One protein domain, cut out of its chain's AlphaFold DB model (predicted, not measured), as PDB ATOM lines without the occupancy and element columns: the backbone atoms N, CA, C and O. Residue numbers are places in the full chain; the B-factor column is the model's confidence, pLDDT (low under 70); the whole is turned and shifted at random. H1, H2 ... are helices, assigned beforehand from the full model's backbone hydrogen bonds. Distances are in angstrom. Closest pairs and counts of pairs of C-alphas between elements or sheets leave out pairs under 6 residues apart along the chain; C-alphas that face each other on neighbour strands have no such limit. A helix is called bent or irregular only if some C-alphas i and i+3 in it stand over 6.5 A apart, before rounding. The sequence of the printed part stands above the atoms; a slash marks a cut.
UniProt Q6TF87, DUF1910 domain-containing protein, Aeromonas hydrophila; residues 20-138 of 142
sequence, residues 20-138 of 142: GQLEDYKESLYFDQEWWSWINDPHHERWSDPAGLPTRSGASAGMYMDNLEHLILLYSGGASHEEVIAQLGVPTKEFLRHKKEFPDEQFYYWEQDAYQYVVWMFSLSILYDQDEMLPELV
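This is residues 20 to 138 of the 142 residues of the protein "DUF1910 domain-containing protein" of Aeromonas hydrophila (UniProt Q6TF87). What is the main picture? Two long helices, H3 and H4, lie side by side, running opposite ways, as the core; the short H1 and H2 pack on one side of H3, and the hairpin of H5 and H6 covers the other side of the pair. What are its make-up and size? The printed part has 119 residues with six named helices, H1 to H6 in order, and no named strand: all helix. It is compact, with a radius of gyration of the C-alphas of 14.8 A and spans of 44 by 32 by 24 A.

Where do the helices run? H1 is residues 20 to 27, from C-alpha 20 at (61.387, 1.629, 20.982), and H2 residues 33 to 40. H3 is residues 56 to 77, 31.8 A long, and H4 residues 81 to 101, 30.4 A. H5 is residues 112 to 127, 23.4 A, and H6 residues 131 to 137. Where does H6 end? C-alpha 137 is at (43.786, -13.194, 39.728); H6 is irregular, with C-alphas 132 and 135 7.3 A apart.

What touches the hub, H3? H4 touches it at a shallow tilt of 16 degrees, a helical hairpin, closest at the C-alphas of Tyr 64 and Pro 91, 5.2 A. H2 touches residues 56 to 63 alone, closest at the C-alphas of Ile 39 and Arg 56, 4.9 A. H1 touches residues 66 to 73 alone, closest at the C-alphas of Tyr 25 and His 70, 6.8 A. Where are H5 and H6? H5 only just touches H3, with 3 pairs of C-alphas within 8 A, closest those of Ile 72 and Trp 120, 7.4 A. H6 touches H4, closest at the C-alphas of Thr 92 and Met 133, 6.3 A. Are the backbones complete? Every O i to N i+4 pair is within hydrogen-bond range in H2 and H3, against 2 of 4 in H1, 15 of 17 in H4, 10 of 12 in H5 and 1 of 3 in H6, where 3 of 4 O i to N i+3 pairs are.

Which link is long? Residues 41 to 55, between H2 and H3; the printed part has no cut. Where is confidence low? pLDDT is under 70 at residues 45 to 54, 108 to 110, 112 and 138.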
ATOM      1  N   GLY A  20      62.507   1.571  21.924       96.56
ATOM      2  CA  GLY A  20      61.387   1.629  20.982       96.56
ATOM      3  C   GLY A  20      60.045   1.430  21.684       96.56
ATOM      4  O   GLY A  20      59.167   2.277  21.588       96.56
ATOM      5  N   GLN A  21      59.930   0.378  22.492       95.69
ATOM      6  CA  GLN A  21      58.696   0.065  23.214       95.69
ATOM      7  C   GLN A  21      58.334   1.108  24.283       95.69
ATOM      8  O   GLN A  21      57.157   1.329  24.557       95.69
ATOM      9  N   LEU A  22      59.323   1.786  24.880       95.00
ATOM     10  CA  LEU A  22      59.062   2.928  25.762       95.00
ATOM     11  C   LEU A  22      58.450   4.123  25.022       95.00
ATOM     12  O   LEU A  22      57.666   4.861  25.620       95.00
ATOM     13  N   GLU A  23      58.824   4.341  23.761       94.88
ATOM     14  CA  GLU A  23      58.204   5.376  22.936       94.88
ATOM     15  C   GLU A  23      56.801   4.946  22.507       94.88
ATOM     16  O   GLU A  23      55.856   5.701  22.724       94.88
ATOM     17  N   ASP A  24      56.652   3.707  22.026       93.19
ATOM     18  CA  ASP A  24      55.367   3.137  21.605       93.19
ATOM     19  C   ASP A  24      54.325   3.185  22.738       93.19
ATOM     20  O   ASP A  24      53.158   3.497  22.510       93.19
ATOM     21  N   TYR A  25      54.737   2.960  23.992       93.19
ATOM     22  CA  TYR A  25      53.830   3.040  25.140       93.19
ATOM     23  C   TYR A  25      53.195   4.430  25.322       93.19
ATOM     24  O   TYR A  25      52.070   4.533  25.813       93.19
ATOM     25  N   LYS A  26      53.857   5.515  24.907       90.81
ATOM     26  CA  LYS A  26      53.265   6.867  24.966       90.81
ATOM     27  C   LYS A  26      52.114   7.039  23.977       90.81
ATOM     28  O   LYS A  26      51.278   7.918  24.173       90.81
ATOM     29  N   GLU A  27      52.080   6.204  22.945       90.50
ATOM     30  CA  GLU A  27      51.015   6.119  21.947       90.50
ATOM     31  C   GLU A  27      50.005   5.003  22.278       90.50
ATOM     32  O   GLU A  27      49.108   4.726  21.485       90.50
ATOM     33  N   SER A  28      50.134   4.359  23.447       90.62
ATOM     34  CA  SER A  28      49.247   3.276  23.877       90.62
ATOM     35  C   SER A  28      47.814   3.739  24.126       90.62
ATOM     36  O   SER A  28      47.525   4.915  24.373       90.62
ATOM     37  N   LEU A  29      46.912   2.758  24.165       87.62
ATOM     38  CA  LEU A  29      45.479   2.950  24.368       87.62
ATOM     39  C   LEU A  29      45.174   3.610  25.715       87.62
ATOM     40  O   LEU A  29      44.143   4.254  25.886       87.62
ATOM     41  N   TYR A  30      46.091   3.483  26.678       88.00
ATOM     42  CA  TYR A  30      45.971   4.105  27.989       88.00
ATOM     43  C   TYR A  30      45.856   5.633  27.934       88.00
ATOM     44  O   TYR A  30      45.111   6.233  28.719       88.00
ATOM     45  N   PHE A  31      46.586   6.256  27.007       89.00
ATOM     46  CA  PHE A  31      46.606   7.707  26.829       89.00
ATOM     47  C   PHE A  31      45.553   8.200  25.831       89.00
ATOM     48  O   PHE A  31      45.353   9.412  25.703       89.00
ATOM     49  N   ASP A  32      44.855   7.286  25.158       89.25
ATOM     50  CA  ASP A  32      43.837   7.619  24.176       89.25
ATOM     51  C   ASP A  32      42.482   7.914  24.847       89.25
ATOM     52  O   ASP A  32      41.837   7.062  25.463       89.25
ATOM     53  N   GLN A  33      42.022   9.161  24.718       88.56
ATOM     54  CA  GLN A  33      40.727   9.588  25.255       88.56
ATOM     55  C   GLN A  33      39.544   8.901  24.566       88.56
ATOM     56  O   GLN A  33      38.482   8.772  25.180       88.56
ATOM     57  N   GLU A  34      39.703   8.467  23.314       87.25
ATOM     58  CA  GLU A  34      38.652   7.766  22.584       87.25
ATOM     59  C   GLU A  34      38.327   6.428  23.264       87.25
ATOM     60  O   GLU A  34      37.155   6.132  23.514       87.25
ATOM     61  N   TRP A  35      39.347   5.691  23.708       87.69
ATOM     62  CA  TRP A  35      39.183   4.427  24.433       87.69
ATOM     63  C   TRP A  35      38.451   4.611  25.757       87.69
ATOM     64  O   TRP A  35      37.512   3.871  26.064       87.69
ATOM     65  N   TRP A  36      38.794   5.654  26.514       88.44
ATOM     66  CA  TRP A  36      38.043   6.016  27.714       88.44
ATOM     67  C   TRP A  36      36.582   6.356  27.410       88.44
ATOM     68  O   TRP A  36      35.706   6.052  28.221       88.44
ATOM     69  N   SER A  37      36.293   6.977  26.265       88.56
ATOM     70  CA  SER A  37      34.916   7.290  25.876       88.56
ATOM     71  C   SER A  37      34.108   6.020  25.599       88.56
ATOM     72  O   SER A  37      32.986   5.901  26.087       88.56
ATOM     73  N   TRP A  38      34.714   5.032  24.935       88.00
ATOM     74  CA  TRP A  38      34.103   3.729  24.677       88.00
ATOM     75  C   TRP A  38      33.858   2.948  25.962       88.00
ATOM     76  O   TRP A  38      32.764   2.435  26.169       88.00
ATOM     77  N   ILE A  39      34.846   2.903  26.863       88.62
ATOM     78  CA  ILE A  39      34.733   2.204  28.151       88.62
ATOM     79  C   ILE A  39      33.626   2.805  29.019       88.62
ATOM     80  O   ILE A  39      32.964   2.076  29.752       88.62
ATOM     81  N   ASN A  40      33.411   4.117  28.961       88.75
ATOM     82  CA  ASN A  40      32.415   4.788  29.794       88.75
ATOM     83  C   ASN A  40      31.013   4.839  29.166       88.75
ATOM     84  O   ASN A  40      30.067   5.224  29.856       88.75
ATOM     85  N   ASP A  41      30.856   4.450  27.898       87.38
ATOM     86  CA  ASP A  41      29.557   4.384  27.233       87.38
ATOM     87  C   ASP A  41      28.901   3.004  27.446       87.38
ATOM     88  O   ASP A  41      29.331   2.008  26.858       87.38
ATOM     89  N   PRO A  42      27.828   2.904  28.257       82.88
ATOM     90  CA  PRO A  42      27.144   1.635  28.506       82.88
ATOM     91  C   PRO A  42      26.451   1.057  27.263       82.88
ATOM     92  O   PRO A  42      26.008  -0.088  27.307       82.88
ATOM     93  N   HIS A  43      26.323   1.826  26.180       81.19
ATOM     94  CA  HIS A  43      25.731   1.386  24.918       81.19
ATOM     95  C   HIS A  43      26.770   0.962  23.873       81.19
ATOM     96  O   HIS A  43      26.391   0.545  22.779       81.19
ATOM     97  N   HIS A  44      28.062   1.032  24.196       75.50
ATOM     98  CA  HIS A  44      29.133   0.646  23.290       75.50
ATOM     99  C   HIS A  44      29.323  -0.880  23.263       75.50
ATOM    100  O   HIS A  44      30.143  -1.455  23.983       75.50
ATOM    101  N   GLU A  45      28.559  -1.567  22.412       69.75
ATOM    102  CA  GLU A  45      28.766  -2.987  22.125       69.75
ATOM    103  C   GLU A  45      29.136  -3.229  20.660       69.75
ATOM    104  O   GLU A  45      28.596  -2.619  19.734       69.75
ATOM    105  N   ARG A  46      30.016  -4.215  20.436       58.44
ATOM    106  CA  ARG A  46      30.476  -4.648  19.105       58.44
ATOM    107  C   ARG A  46      29.324  -4.998  18.155       58.44
ATOM    108  O   ARG A  46      29.470  -4.873  16.947       58.44
ATOM    109  N   TRP A  47      28.182  -5.437  18.689       50.97
ATOM    110  CA  TRP A  47      27.002  -5.819  17.904       50.97
ATOM    111  C   TRP A  47      26.172  -4.628  17.403       50.97
ATOM    112  O   TRP A  47      25.379  -4.800  16.478       50.97
ATOM    113  N   SER A  48      26.354  -3.436  17.978       53.41
ATOM    114  CA  SER A  48      25.698  -2.198  17.538       53.41
ATOM    115  C   SER A  48      26.553  -1.344  16.598       53.41
ATOM    116  O   SER A  48      26.013  -0.426  15.982       53.41
ATOM    117  N   ASP A  49      27.848  -1.650  16.450       54.31
ATOM    118  CA  ASP A  49      28.773  -0.835  15.663       54.31
ATOM    119  C   ASP A  49      29.126  -1.466  14.294       54.31
ATOM    120  O   ASP A  49      29.790  -2.507  14.236       54.31
ATOM    121  N   PRO A  50      28.726  -0.851  13.163       53.16
ATOM    122  CA  PRO A  50      29.038  -1.350  11.824       53.16
ATOM    123  C   PRO A  50      30.525  -1.241  11.432       53.16
ATOM    124  O   PRO A  50      30.910  -1.809  10.409       53.16
ATOM    125  N   ALA A  51      31.360  -0.538  12.203       61.31
ATOM    126  CA  ALA A  51      32.792  -0.373  11.953       61.31
ATOM    127  C   ALA A  51      33.664  -1.475  12.589       61.31
ATOM    128  O   ALA A  51      34.869  -1.511  12.343       61.31
ATOM    129  N   GLY A  52      33.080  -2.402  13.361       60.97
ATOM    130  CA  GLY A  52      33.828  -3.498  13.987       60.97
ATOM    131  C   GLY A  52      34.707  -3.060  15.162       60.97
ATOM    132  O   GLY A  52      35.731  -3.696  15.413       60.97
ATOM    133  N   LEU A  53      34.305  -1.993  15.863       62.25
ATOM    134  CA  LEU A  53      34.978  -1.475  17.057       62.25
ATOM    135  C   LEU A  53      35.076  -2.530  18.181       62.25
ATOM    136  O   LEU A  53      34.264  -3.469  18.227       62.25
ATOM    137  N   PRO A  54      36.079  -2.421  19.078       68.12
ATOM    138  CA  PRO A  54      36.178  -3.293  20.247       68.12
ATOM    139  C   PRO A  54      34.913  -3.196  21.112       68.12
ATOM    140  O   PRO A  54      34.256  -2.166  21.162       68.12
ATOM    141  N   THR A  55      34.539  -4.272  21.811       84.56
ATOM    142  CA  THR A  55      33.503  -4.162  22.854       84.56
ATOM    143  C   THR A  55      33.992  -3.230  23.960       84.56
ATOM    144  O   THR A  55      35.195  -3.097  24.165       84.56
ATOM    145  N   ARG A  56      33.082  -2.672  24.763       88.94
ATOM    146  CA  ARG A  56      33.447  -1.971  26.004       88.94
ATOM    147  C   ARG A  56      34.405  -2.791  26.890       88.94
ATOM    148  O   ARG A  56      35.376  -2.248  27.416       88.94
ATOM    149  N   SER A  57      34.168  -4.105  27.006       87.81
ATOM    150  CA  SER A  57      35.061  -5.022  27.729       87.81
ATOM    151  C   SER A  57      36.431  -5.139  27.061       87.81
ATOM    152  O   SER A  57      37.442  -5.007  27.742       87.81
ATOM    153  N   GLY A  58      36.483  -5.288  25.735       86.88
ATOM    154  CA  GLY A  58      37.723  -5.335  24.962       86.88
ATOM    155  C   GLY A  58      38.516  -4.031  25.033       86.88
ATOM    156  O   GLY A  58      39.735  -4.068  25.168       86.88
ATOM    157  N   ALA A  59      37.825  -2.888  25.035       89.12
ATOM    158  CA  ALA A  59      38.437  -1.581  25.216       89.12
ATOM    159  C   ALA A  59      39.130  -1.488  26.585       89.12
ATOM    160  O   ALA A  59      40.311  -1.164  26.704       89.12
ATOM    161  N   SER A  60      38.406  -1.880  27.635       90.31
ATOM    162  CA  SER A  60      38.951  -1.933  28.987       90.31
ATOM    163  C   SER A  60      40.066  -2.970  29.148       90.31
ATOM    164  O   SER A  60      40.966  -2.745  29.956       90.31
ATOM    165  N   ALA A  61      39.996  -4.094  28.429       88.56
ATOM    166  CA  ALA A  61      41.015  -5.134  28.448       88.56
ATOM    167  C   ALA A  61      42.326  -4.632  27.824       88.56
ATOM    168  O   ALA A  61      43.375  -4.726  28.453       88.56
ATOM    169  N   GLY A  62      42.255  -4.021  26.635       88.81
ATOM    170  CA  GLY A  62      43.423  -3.455  25.951       88.81
ATOM    171  C   GLY A  62      44.166  -2.435  26.814       88.81
ATOM    172  O   GLY A  62      45.373  -2.527  26.990       88.81
ATOM    173  N   MET A  63      43.430  -1.540  27.474       89.12
ATOM    174  CA  MET A  63      44.025  -0.545  28.368       89.12
ATOM    175  C   MET A  63      44.819  -1.138  29.536       89.12
ATOM    176  O   MET A  63      45.913  -0.658  29.837       89.12
ATOM    177  N   TYR A  64      44.285  -2.144  30.237       88.75
ATOM    178  CA  TYR A  64      45.038  -2.733  31.347       88.75
ATOM    179  C   TYR A  64      46.238  -3.544  30.822       88.75
ATOM    180  O   TYR A  64      47.288  -3.546  31.465       88.75
ATOM    181  N   MET A  65      46.098  -4.189  29.658       90.56
ATOM    182  CA  MET A  65      47.150  -4.990  29.025       90.56
ATOM    183  C   MET A  65      48.350  -4.143  28.618       90.56
ATOM    184  O   MET A  65      49.461  -4.472  29.020       90.56
ATOM    185  N   ASP A  66      48.129  -3.006  27.959       92.62
ATOM    186  CA  ASP A  66      49.202  -2.071  27.596       92.62
ATOM    187  C   ASP A  66      50.008  -1.634  28.833       92.62
ATOM    188  O   ASP A  66      51.239  -1.565  28.822       92.62
ATOM    189  N   ASN A  67      49.321  -1.377  29.952       94.00
ATOM    190  CA  ASN A  67      49.970  -1.002  31.209       94.00
ATOM    191  C   ASN A  67      50.755  -2.146  31.849       94.00
ATOM    192  O   ASN A  67      51.801  -1.907  32.460       94.00
ATOM    193  N   LEU A  68      50.247  -3.374  31.746       93.56
ATOM    194  CA  LEU A  68      50.926  -4.559  32.246       93.56
ATOM    195  C   LEU A  68      52.165  -4.879  31.404       93.56
ATOM    196  O   LEU A  68      53.221  -5.174  31.962       93.56
ATOM    197  N   GLU A  69      52.073  -4.775  30.082       94.75
ATOM    198  CA  GLU A  69      53.209  -4.937  29.172       94.75
ATOM    199  C   GLU A  69      54.286  -3.888  29.438       94.75
ATOM    200  O   GLU A  69      55.463  -4.234  29.564       94.75
ATOM    201  N   HIS A  70      53.891  -2.632  29.654       96.44
ATOM    202  CA  HIS A  70      54.823  -1.581  30.047       96.44
ATOM    203  C   HIS A  70      55.492  -1.863  31.399       96.44
ATOM    204  O   HIS A  70      56.706  -1.713  31.538       96.44
ATOM    205  N   LEU A  71      54.735  -2.332  32.393       96.50
ATOM    206  CA  LEU A  71      55.289  -2.746  33.681       96.50
ATOM    207  C   LEU A  71      56.331  -3.868  33.523       96.50
ATOM    208  O   LEU A  71      57.416  -3.795  34.112       96.50
ATOM    209  N   ILE A  72      56.011  -4.897  32.733       96.31
ATOM    210  CA  ILE A  72      56.924  -6.010  32.446       96.31
ATOM    211  C   ILE A  72      58.179  -5.478  31.756       96.31
ATOM    212  O   ILE A  72      59.285  -5.877  32.124       96.31
ATOM    213  N   LEU A  73      58.033  -4.548  30.809       96.94
ATOM    214  CA  LEU A  73      59.143  -3.921  30.100       96.94
ATOM    215  C   LEU A  73      60.064  -3.149  31.053       96.94
ATOM    216  O   LEU A  73      61.275  -3.349  30.998       96.94
ATOM    217  N   LEU A  74      59.519  -2.321  31.953       97.38
ATOM    218  CA  LEU A  74      60.302  -1.587  32.955       97.38
ATOM    219  C   LEU A  74      61.089  -2.541  33.858       97.38
ATOM    220  O   LEU A  74      62.301  -2.384  34.031       97.38
ATOM    221  N   TYR A  75      60.420  -3.565  34.390       97.38
ATOM    222  CA  TYR A  75      61.076  -4.577  35.213       97.38
ATOM    223  C   TYR A  75      62.189  -5.299  34.437       97.38
ATOM    224  O   TYR A  75      63.318  -5.422  34.918       97.38
ATOM    225  N   SER A  76      61.891  -5.731  33.212       97.00
ATOM    226  CA  SER A  76      62.811  -6.478  32.347       97.00
ATOM    227  C   SER A  76      64.006  -5.635  31.908       97.00
ATOM    228  O   SER A  76      65.131  -6.135  31.874       97.00
ATOM    229  N   GLY A  77      63.784  -4.346  31.650       96.75
ATOM    230  CA  GLY A  77      64.800  -3.349  31.316       96.75
ATOM    231  C   GLY A  77      65.696  -2.954  32.488       96.75
ATOM    232  O   GLY A  77      66.718  -2.309  32.278       96.75
ATOM    233  N   GLY A  78      65.374  -3.389  33.711       96.50
ATOM    234  CA  GLY A  78      66.179  -3.099  34.894       96.50
ATOM    235  C   GLY A  78      65.906  -1.727  35.507       96.50
ATOM    236  O   GLY A  78      66.797  -1.185  36.160       96.50
ATOM    237  N   ALA A  79      64.696  -1.184  35.318       96.38
ATOM    238  CA  ALA A  79      64.241   0.003  36.036       96.38
ATOM    239  C   ALA A  79      64.352  -0.191  37.557       96.38
ATOM    240  O   ALA A  79      64.397  -1.318  38.072       96.38
ATOM    241  N   SER A  80      64.406   0.919  38.292       95.75
ATOM    242  CA  SER A  80      64.486   0.868  39.749       95.75
ATOM    243  C   SER A  80      63.231   0.229  40.348       95.75
ATOM    244  O   SER A  80      62.134   0.319  39.799       95.75
ATOM    245  N   HIS A  81      63.369  -0.398  41.518       94.69
ATOM    246  CA  HIS A  81      62.216  -0.953  42.229       94.69
ATOM    247  C   HIS A  81      61.148   0.111  42.516       94.69
ATOM    248  O   HIS A  81      59.965  -0.185  42.430       94.69
ATOM    249  N   GLU A  82      61.556   1.349  42.799       95.81
ATOM    250  CA  GLU A  82      60.650   2.480  43.023       95.81
ATOM    251  C   GLU A  82      59.801   2.784  41.780       95.81
ATOM    252  O   GLU A  82      58.583   2.927  41.892       95.81
ATOM    253  N   GLU A  83      60.415   2.810  40.594       95.69
ATOM    254  CA  GLU A  83      59.706   2.995  39.321       95.69
ATOM    255  C   GLU A  83      58.767   1.824  39.019       95.69
ATOM    256  O   GLU A  83      57.621   2.037  38.626       95.69
ATOM    257  N   VAL A  84      59.218   0.588  39.249       96.75
ATOM    258  CA  VAL A  84      58.396  -0.608  39.012       96.75
ATOM    259  C   VAL A  84      57.188  -0.641  39.952       96.75
ATOM    260  O   VAL A  84      56.085  -0.933  39.501       96.75
ATOM    261  N   ILE A  85      57.355  -0.294  41.232       95.50
ATOM    262  CA  ILE A  85      56.252  -0.198  42.204       95.50
ATOM    263  C   ILE A  85      55.265   0.898  41.795       95.50
ATOM    264  O   ILE A  85      54.054   0.674  41.803       95.50
ATOM    265  N   ALA A  86      55.769   2.078  41.417       94.31
ATOM    266  CA  ALA A  86      54.924   3.182  40.977       94.31
ATOM    267  C   ALA A  86      54.087   2.788  39.752       94.31
ATOM    268  O   ALA A  86      52.881   3.050  39.728       94.31
ATOM    269  N   GLN A  87      54.703   2.104  38.783       95.19
ATOM    270  CA  GLN A  87      53.993   1.623  37.607       95.19
ATOM    271  C   GLN A  87      53.027   0.491  37.945       95.19
ATOM    272  O   GLN A  87      51.923   0.505  37.420       95.19
ATOM    273  N   LEU A  88      53.376  -0.451  38.832       94.75
ATOM    274  CA  LEU A  88      52.532  -1.594  39.215       94.75
ATOM    275  C   LEU A  88      51.162  -1.164  39.753       94.75
ATOM    276  O   LEU A  88      50.158  -1.832  39.498       94.75
ATOM    277  N   GLY A  89      51.082  -0.012  40.418       92.94
ATOM    278  CA  GLY A  89      49.810   0.543  40.879       92.94
ATOM    279  C   GLY A  89      48.816   0.868  39.753       92.94
ATOM    280  O   GLY A  89      47.611   0.884  40.001       92.94
ATOM    281  N   VAL A  90      49.283   1.113  38.524       92.88
ATOM    282  CA  VAL A  90      48.430   1.454  37.372       92.88
ATOM    283  C   VAL A  90      47.673   0.233  36.826       92.88
ATOM    284  O   VAL A  90      46.443   0.238  36.926       92.88
ATOM    285  N   PRO A  91      48.326  -0.842  36.326       91.94
ATOM    286  CA  PRO A  91      47.615  -2.024  35.856       91.94
ATOM    287  C   PRO A  91      46.840  -2.703  36.987       91.94
ATOM    288  O   PRO A  91      45.793  -3.274  36.717       91.94
ATOM    289  N   THR A  92      47.267  -2.579  38.253       91.38
ATOM    290  CA  THR A  92      46.485  -3.059  39.408       91.38
ATOM    291  C   THR A  92      45.108  -2.409  39.473       91.38
ATOM    292  O   THR A  92      44.089  -3.097  39.521       91.38
ATOM    293  N   LYS A  93      45.059  -1.074  39.438       92.06
ATOM    294  CA  LYS A  93      43.795  -0.333  39.487       92.06
ATOM    295  C   LYS A  93      42.926  -0.621  38.272       92.06
ATOM    296  O   LYS A  93      41.724  -0.828  38.432       92.06
ATOM    297  N   GLU A  94      43.523  -0.668  37.084       91.12
ATOM    298  CA  GLU A  94      42.784  -0.944  35.852       91.12
ATOM    299  C   GLU A  94      42.251  -2.377  35.801       91.12
ATOM    300  O   GLU A  94      41.104  -2.579  35.409       91.12
ATOM    301  N   PHE A  95      43.016  -3.360  36.278       90.12
ATOM    302  CA  PHE A  95      42.564  -4.745  36.386       90.12
ATOM    303  C   PHE A  95      41.381  -4.879  37.351       90.12
ATOM    304  O   PHE A  95      40.347  -5.443  36.993       90.12
ATOM    305  N   LEU A  96      41.480  -4.296  38.550       90.88
ATOM    306  CA  LEU A  96      40.387  -4.308  39.531       90.88
ATOM    307  C   LEU A  96      39.134  -3.590  39.006       90.88
ATOM    308  O   LEU A  96      38.012  -4.059  39.214       90.88
ATOM    309  N   ARG A  97      39.306  -2.467  38.296       91.12
ATOM    310  CA  ARG A  97      38.206  -1.759  37.631       91.12
ATOM    311  C   ARG A  97      37.557  -2.639  36.563       91.12
ATOM    312  O   ARG A  97      36.335  -2.783  36.569       91.12
ATOM    313  N   HIS A  98      38.362  -3.258  35.701       90.44
ATOM    314  CA  HIS A  98      37.895  -4.163  34.655       90.44
ATOM    315  C   HIS A  98      37.096  -5.330  35.245       90.44
ATOM    316  O   HIS A  98      35.955  -5.544  34.849       90.44
ATOM    317  N   LYS A  99      37.628  -6.023  36.260       88.06
ATOM    318  CA  LYS A  99      36.936  -7.131  36.940       88.06
ATOM    319  C   LYS A  99      35.619  -6.709  37.585       88.06
ATOM    320  O   LYS A  99      34.644  -7.454  37.528       88.06
ATOM    321  N   LYS A 100      35.563  -5.511  38.170       89.88
ATOM    322  CA  LYS A 100      34.334  -4.968  38.760       89.88
ATOM    323  C   LYS A 100      33.268  -4.648  37.709       89.88
ATOM    324  O   LYS A 100      32.083  -4.842  37.971       89.88
ATOM    325  N   GLU A 101      33.669  -4.103  36.564       89.44
ATOM    326  CA  GLU A 101      32.750  -3.715  35.488       89.44
ATOM    327  C   GLU A 101      32.327  -4.897  34.605       89.44
ATOM    328  O   GLU A 101      31.197  -4.906  34.113       89.44
ATOM    329  N   PHE A 102      33.205  -5.887  34.435       87.69
ATOM    330  CA  PHE A 102      33.031  -7.055  33.571       87.69
ATOM    331  C   PHE A 102      33.369  -8.346  34.344       87.69
ATOM    332  O   PHE A 102      34.383  -8.993  34.078       87.69
ATOM    333  N   PRO A 103      32.544  -8.743  35.330       85.31
ATOM    334  CA  PRO A 103      32.848  -9.885  36.200       85.31
ATOM    335  C   PRO A 103      32.938 -11.222  35.448       85.31
ATOM    336  O   PRO A 103      33.688 -12.111  35.867       85.31
ATOM    337  N   ASP A 104      32.217 -11.336  34.331       82.88
ATOM    338  CA  ASP A 104      32.171 -12.524  33.474       82.88
ATOM    339  C   ASP A 104      33.400 -12.659  32.557       82.88
ATOM    340  O   ASP A 104      33.675 -13.750  32.060       82.88
ATOM    341  N   GLU A 105      34.170 -11.583  32.362       81.00
ATOM    342  CA  GLU A 105      35.437 -11.622  31.629       81.00
ATOM    343  C   GLU A 105      36.519 -12.171  32.570       81.00
ATOM    344  O   GLU A 105      36.830 -11.590  33.621       81.00
ATOM    345  N   GLN A 106      37.063 -13.343  32.242       73.19
ATOM    346  CA  GLN A 106      38.055 -14.037  33.064       73.19
ATOM    347  C   GLN A 106      39.302 -14.376  32.258       73.19
ATOM    348  O   GLN A 106      39.207 -14.801  31.111       73.19
ATOM    349  N   PHE A 107      40.465 -14.259  32.903       70.75
ATOM    350  CA  PHE A 107      41.705 -14.830  32.391       70.75
ATOM    351  C   PHE A 107      41.772 -16.289  32.783       70.75
ATOM    352  O   PHE A 107      41.846 -16.627  33.968       70.75
ATOM    353  N   TYR A 108      41.761 -17.159  31.785       69.69
ATOM    354  CA  TYR A 108      41.860 -18.580  32.030       69.69
ATOM    355  C   TYR A 108      43.307 -19.047  31.918       69.69
ATOM    356  O   TYR A 108      43.983 -18.816  30.922       69.69
ATOM    357  N   TYR A 109      43.782 -19.791  32.918       69.69
ATOM    358  CA  TYR A 109      45.155 -20.314  32.947       69.69
ATOM    359  C   TYR A 109      45.514 -21.235  31.777       69.69
ATOM    360  O   TYR A 109      46.690 -21.507  31.552       69.69
ATOM    361  N   TRP A 110      44.517 -21.782  31.080       68.94
ATOM    362  CA  TRP A 110      44.722 -22.649  29.922       68.94
ATOM    363  C   TRP A 110      44.776 -21.879  28.597       68.94
ATOM    364  O   TRP A 110      45.079 -22.482  27.568       68.94
ATOM    365  N   GLU A 111      44.481 -20.578  28.599       73.94
ATOM    366  CA  GLU A 111      44.680 -19.721  27.435       73.94
ATOM    367  C   GLU A 111      46.153 -19.322  27.359       73.94
ATOM    368  O   GLU A 111      46.740 -18.835  28.327       73.94
ATOM    369  N   GLN A 112      46.761 -19.580  26.198       63.47
ATOM    370  CA  GLN A 112      48.205 -19.477  26.003       63.47
ATOM    371  C   GLN A 112      48.740 -18.080  26.346       63.47
ATOM    372  O   GLN A 112      49.746 -17.974  27.045       63.47
ATOM    373  N   ASP A 113      48.044 -17.035  25.902       72.31
ATOM    374  CA  ASP A 113      48.475 -15.656  26.128       72.31
ATOM    375  C   ASP A 113      48.164 -15.223  27.570       72.31
ATOM    376  O   ASP A 113      49.029 -14.684  28.260       72.31
ATOM    377  N   ALA A 114      46.979 -15.563  28.088       79.50
ATOM    378  CA  ALA A 114      46.539 -15.192  29.434       79.50
ATOM    379  C   ALA A 114      47.445 -15.745  30.547       79.50
ATOM    380  O   ALA A 114      47.725 -15.044  31.521       79.50
ATOM    381  N   TYR A 115      47.933 -16.983  30.409       83.44
ATOM    382  CA  TYR A 115      48.771 -17.618  31.429       83.44
ATOM    383  C   TYR A 115      50.017 -16.787  31.760       83.44
ATOM    384  O   TYR A 115      50.337 -16.586  32.934       83.44
ATOM    385  N   GLN A 116      50.703 -16.270  30.737       86.06
ATOM    386  CA  GLN A 116      51.905 -15.465  30.927       86.06
ATOM    387  C   GLN A 116      51.604 -14.191  31.725       86.06
ATOM    388  O   GLN A 116      52.321 -13.883  32.678       86.06
ATOM    389  N   TYR A 117      50.535 -13.474  31.378       85.75
ATOM    390  CA  TYR A 117      50.147 -12.248  32.077       85.75
ATOM    391  C   TYR A 117      49.753 -12.512  33.528       85.75
ATOM    392  O   TYR A 117      50.167 -11.766  34.414       85.75
ATOM    393  N   VAL A 118      49.033 -13.602  33.804       86.62
ATOM    394  CA  VAL A 118      48.664 -13.966  35.178       86.62
ATOM    395  C   VAL A 118      49.897 -14.294  36.018       86.62
ATOM    396  O   VAL A 118      50.004 -13.829  37.154       86.62
ATOM    397  N   VAL A 119      50.867 -15.029  35.463       89.06
ATOM    398  CA  VAL A 119      52.130 -15.314  36.161       89.06
ATOM    399  C   VAL A 119      52.903 -14.027  36.449       89.06
ATOM    400  O   VAL A 119      53.406 -13.873  37.563       89.06
ATOM    401  N   TRP A 120      52.979 -13.093  35.499       91.81
ATOM    402  CA  TRP A 120      53.640 -11.802  35.709       91.81
ATOM    403  C   TRP A 120      52.956 -10.966  36.785       91.81
ATOM    404  O   TRP A 120      53.627 -10.516  37.714       91.81
ATOM    405  N   MET A 121      51.634 -10.809  36.697       89.75
ATOM    406  CA  MET A 121      50.847 -10.071  37.685       89.75
ATOM    407  C   MET A 121      51.019 -10.663  39.081       89.75
ATOM    408  O   MET A 121      51.344  -9.933  40.014       89.75
ATOM    409  N   PHE A 122      50.897 -11.985  39.222       91.19
ATOM    410  CA  PHE A 122      51.093 -12.668  40.498       91.19
ATOM    411  C   PHE A 122      52.519 -12.471  41.035       91.19
ATOM    412  O   PHE A 122      52.712 -12.099  42.191       91.19
ATOM    413  N   SER A 123      53.530 -12.685  40.188       93.06
ATOM    414  CA  SER A 123      54.937 -12.644  40.597       93.06
ATOM    415  C   SER A 123      55.373 -11.245  41.019       93.06
ATOM    416  O   SER A 123      56.023 -11.103  42.052       93.06
ATOM    417  N   LEU A 124      55.009 -10.213  40.252       93.94
ATOM    418  CA  LEU A 124      55.357  -8.827  40.567       93.94
ATOM    419  C   LEU A 124      54.588  -8.324  41.792       93.94
ATOM    420  O   LEU A 124      55.182  -7.665  42.640       93.94
ATOM    421  N   SER A 125      53.316  -8.701  41.935       91.94
ATOM    422  CA  SER A 125      52.515  -8.371  43.121       91.94
ATOM    423  C   SER A 125      53.140  -8.930  44.401       91.94
ATOM    424  O   SER A 125      53.308  -8.202  45.372       91.94
ATOM    425  N   ILE A 126      53.569 -10.198  44.389       93.31
ATOM    426  CA  ILE A 126      54.256 -10.819  45.534       93.31
ATOM    427  C   ILE A 126      55.645 -10.211  45.765       93.31
ATOM    428  O   ILE A 126      56.020  -9.957  46.906       93.31
ATOM    429  N   LEU A 127      56.417  -9.977  44.699       94.50
ATOM    430  CA  LEU A 127      57.771  -9.422  44.794       94.50
ATOM    431  C   LEU A 127      57.792  -8.038  45.459       94.50
ATOM    432  O   LEU A 127      58.763  -7.706  46.138       94.50
ATOM    433  N   TYR A 128      56.736  -7.251  45.253       94.00
ATOM    434  CA  TYR A 128      56.632  -5.866  45.707       94.00
ATOM    435  C   TYR A 128      55.605  -5.635  46.823       94.00
ATOM    436  O   TYR A 128      55.325  -4.479  47.136       94.00
ATOM    437  N   ASP A 129      55.076  -6.698  47.435       90.50
ATOM    438  CA  ASP A 129      54.095  -6.612  48.530       90.50
ATOM    439  C   ASP A 129      52.856  -5.766  48.149       90.50
ATOM    440  O   ASP A 129      52.398  -4.899  48.891       90.50
ATOM    441  N   GLN A 130      52.354  -5.972  46.927       87.31
ATOM    442  CA  GLN A 130      51.148  -5.346  46.368       87.31
ATOM    443  C   GLN A 130      50.088  -6.429  46.123       87.31
ATOM    444  O   GLN A 130      49.746  -6.751  44.988       87.31
ATOM    445  N   ASP A 131      49.601  -7.051  47.194       84.50
ATOM    446  CA  ASP A 131      48.766  -8.256  47.134       84.50
ATOM    447  C   ASP A 131      47.270  -7.998  46.854       84.50
ATOM    448  O   ASP A 131      46.487  -8.943  46.732       84.50
ATOM    449  N   GLU A 132      46.878  -6.734  46.669       84.94
ATOM    450  CA  GLU A 132      45.486  -6.292  46.506       84.94
ATOM    451  C   GLU A 132      44.745  -6.990  45.354       84.94
ATOM    452  O   GLU A 132      43.556  -7.283  45.475       84.94
ATOM    453  N   MET A 133      45.429  -7.276  44.240       84.38
ATOM    454  CA  MET A 133      44.811  -7.937  43.081       84.38
ATOM    455  C   MET A 133      44.774  -9.463  43.171       84.38
ATOM    456  O   MET A 133      44.079 -10.099  42.379       84.38
ATOM    457  N   LEU A 134      45.533 -10.077  44.087       85.81
ATOM    458  CA  LEU A 134      45.716 -11.532  44.103       85.81
ATOM    459  C   LEU A 134      44.403 -12.322  44.241       85.81
ATOM    460  O   LEU A 134      44.274 -13.330  43.543       85.81
ATOM    461  N   PRO A 135      43.418 -11.896  45.061       85.31
ATOM    462  CA  PRO A 135      42.129 -12.585  45.139       85.31
ATOM    463  C   PRO A 135      41.363 -12.604  43.808       85.31
ATOM    464  O   PRO A 135      40.601 -13.530  43.564       85.31
ATOM    465  N   GLU A 136      41.583 -11.606  42.950       81.81
ATOM    466  CA  GLU A 136      40.907 -11.457  41.655       81.81
ATOM    467  C   GLU A 136      41.657 -12.168  40.511       81.81
ATOM    468  O   GLU A 136      41.058 -12.517  39.494       81.81
ATOM    469  N   LEU A 137      42.965 -12.416  40.672       77.25
ATOM    470  CA  LEU A 137      43.786 -13.194  39.728       77.25
ATOM    471  C   LEU A 137      43.530 -14.699  39.800       77.25
ATOM    472  O   LEU A 137      43.872 -15.430  38.866       77.25
ATOM    473  N   VAL A 138      43.000 -15.175  40.928       67.00
ATOM    474  CA  VAL A 138      42.697 -16.584  41.152       67.00
ATOM    475  C   VAL A 138      41.195 -16.765  41.235       67.00
ATOM    476  O   VAL A 138      40.635 -16.570  42.313       67.00
TER     477      VAL A 138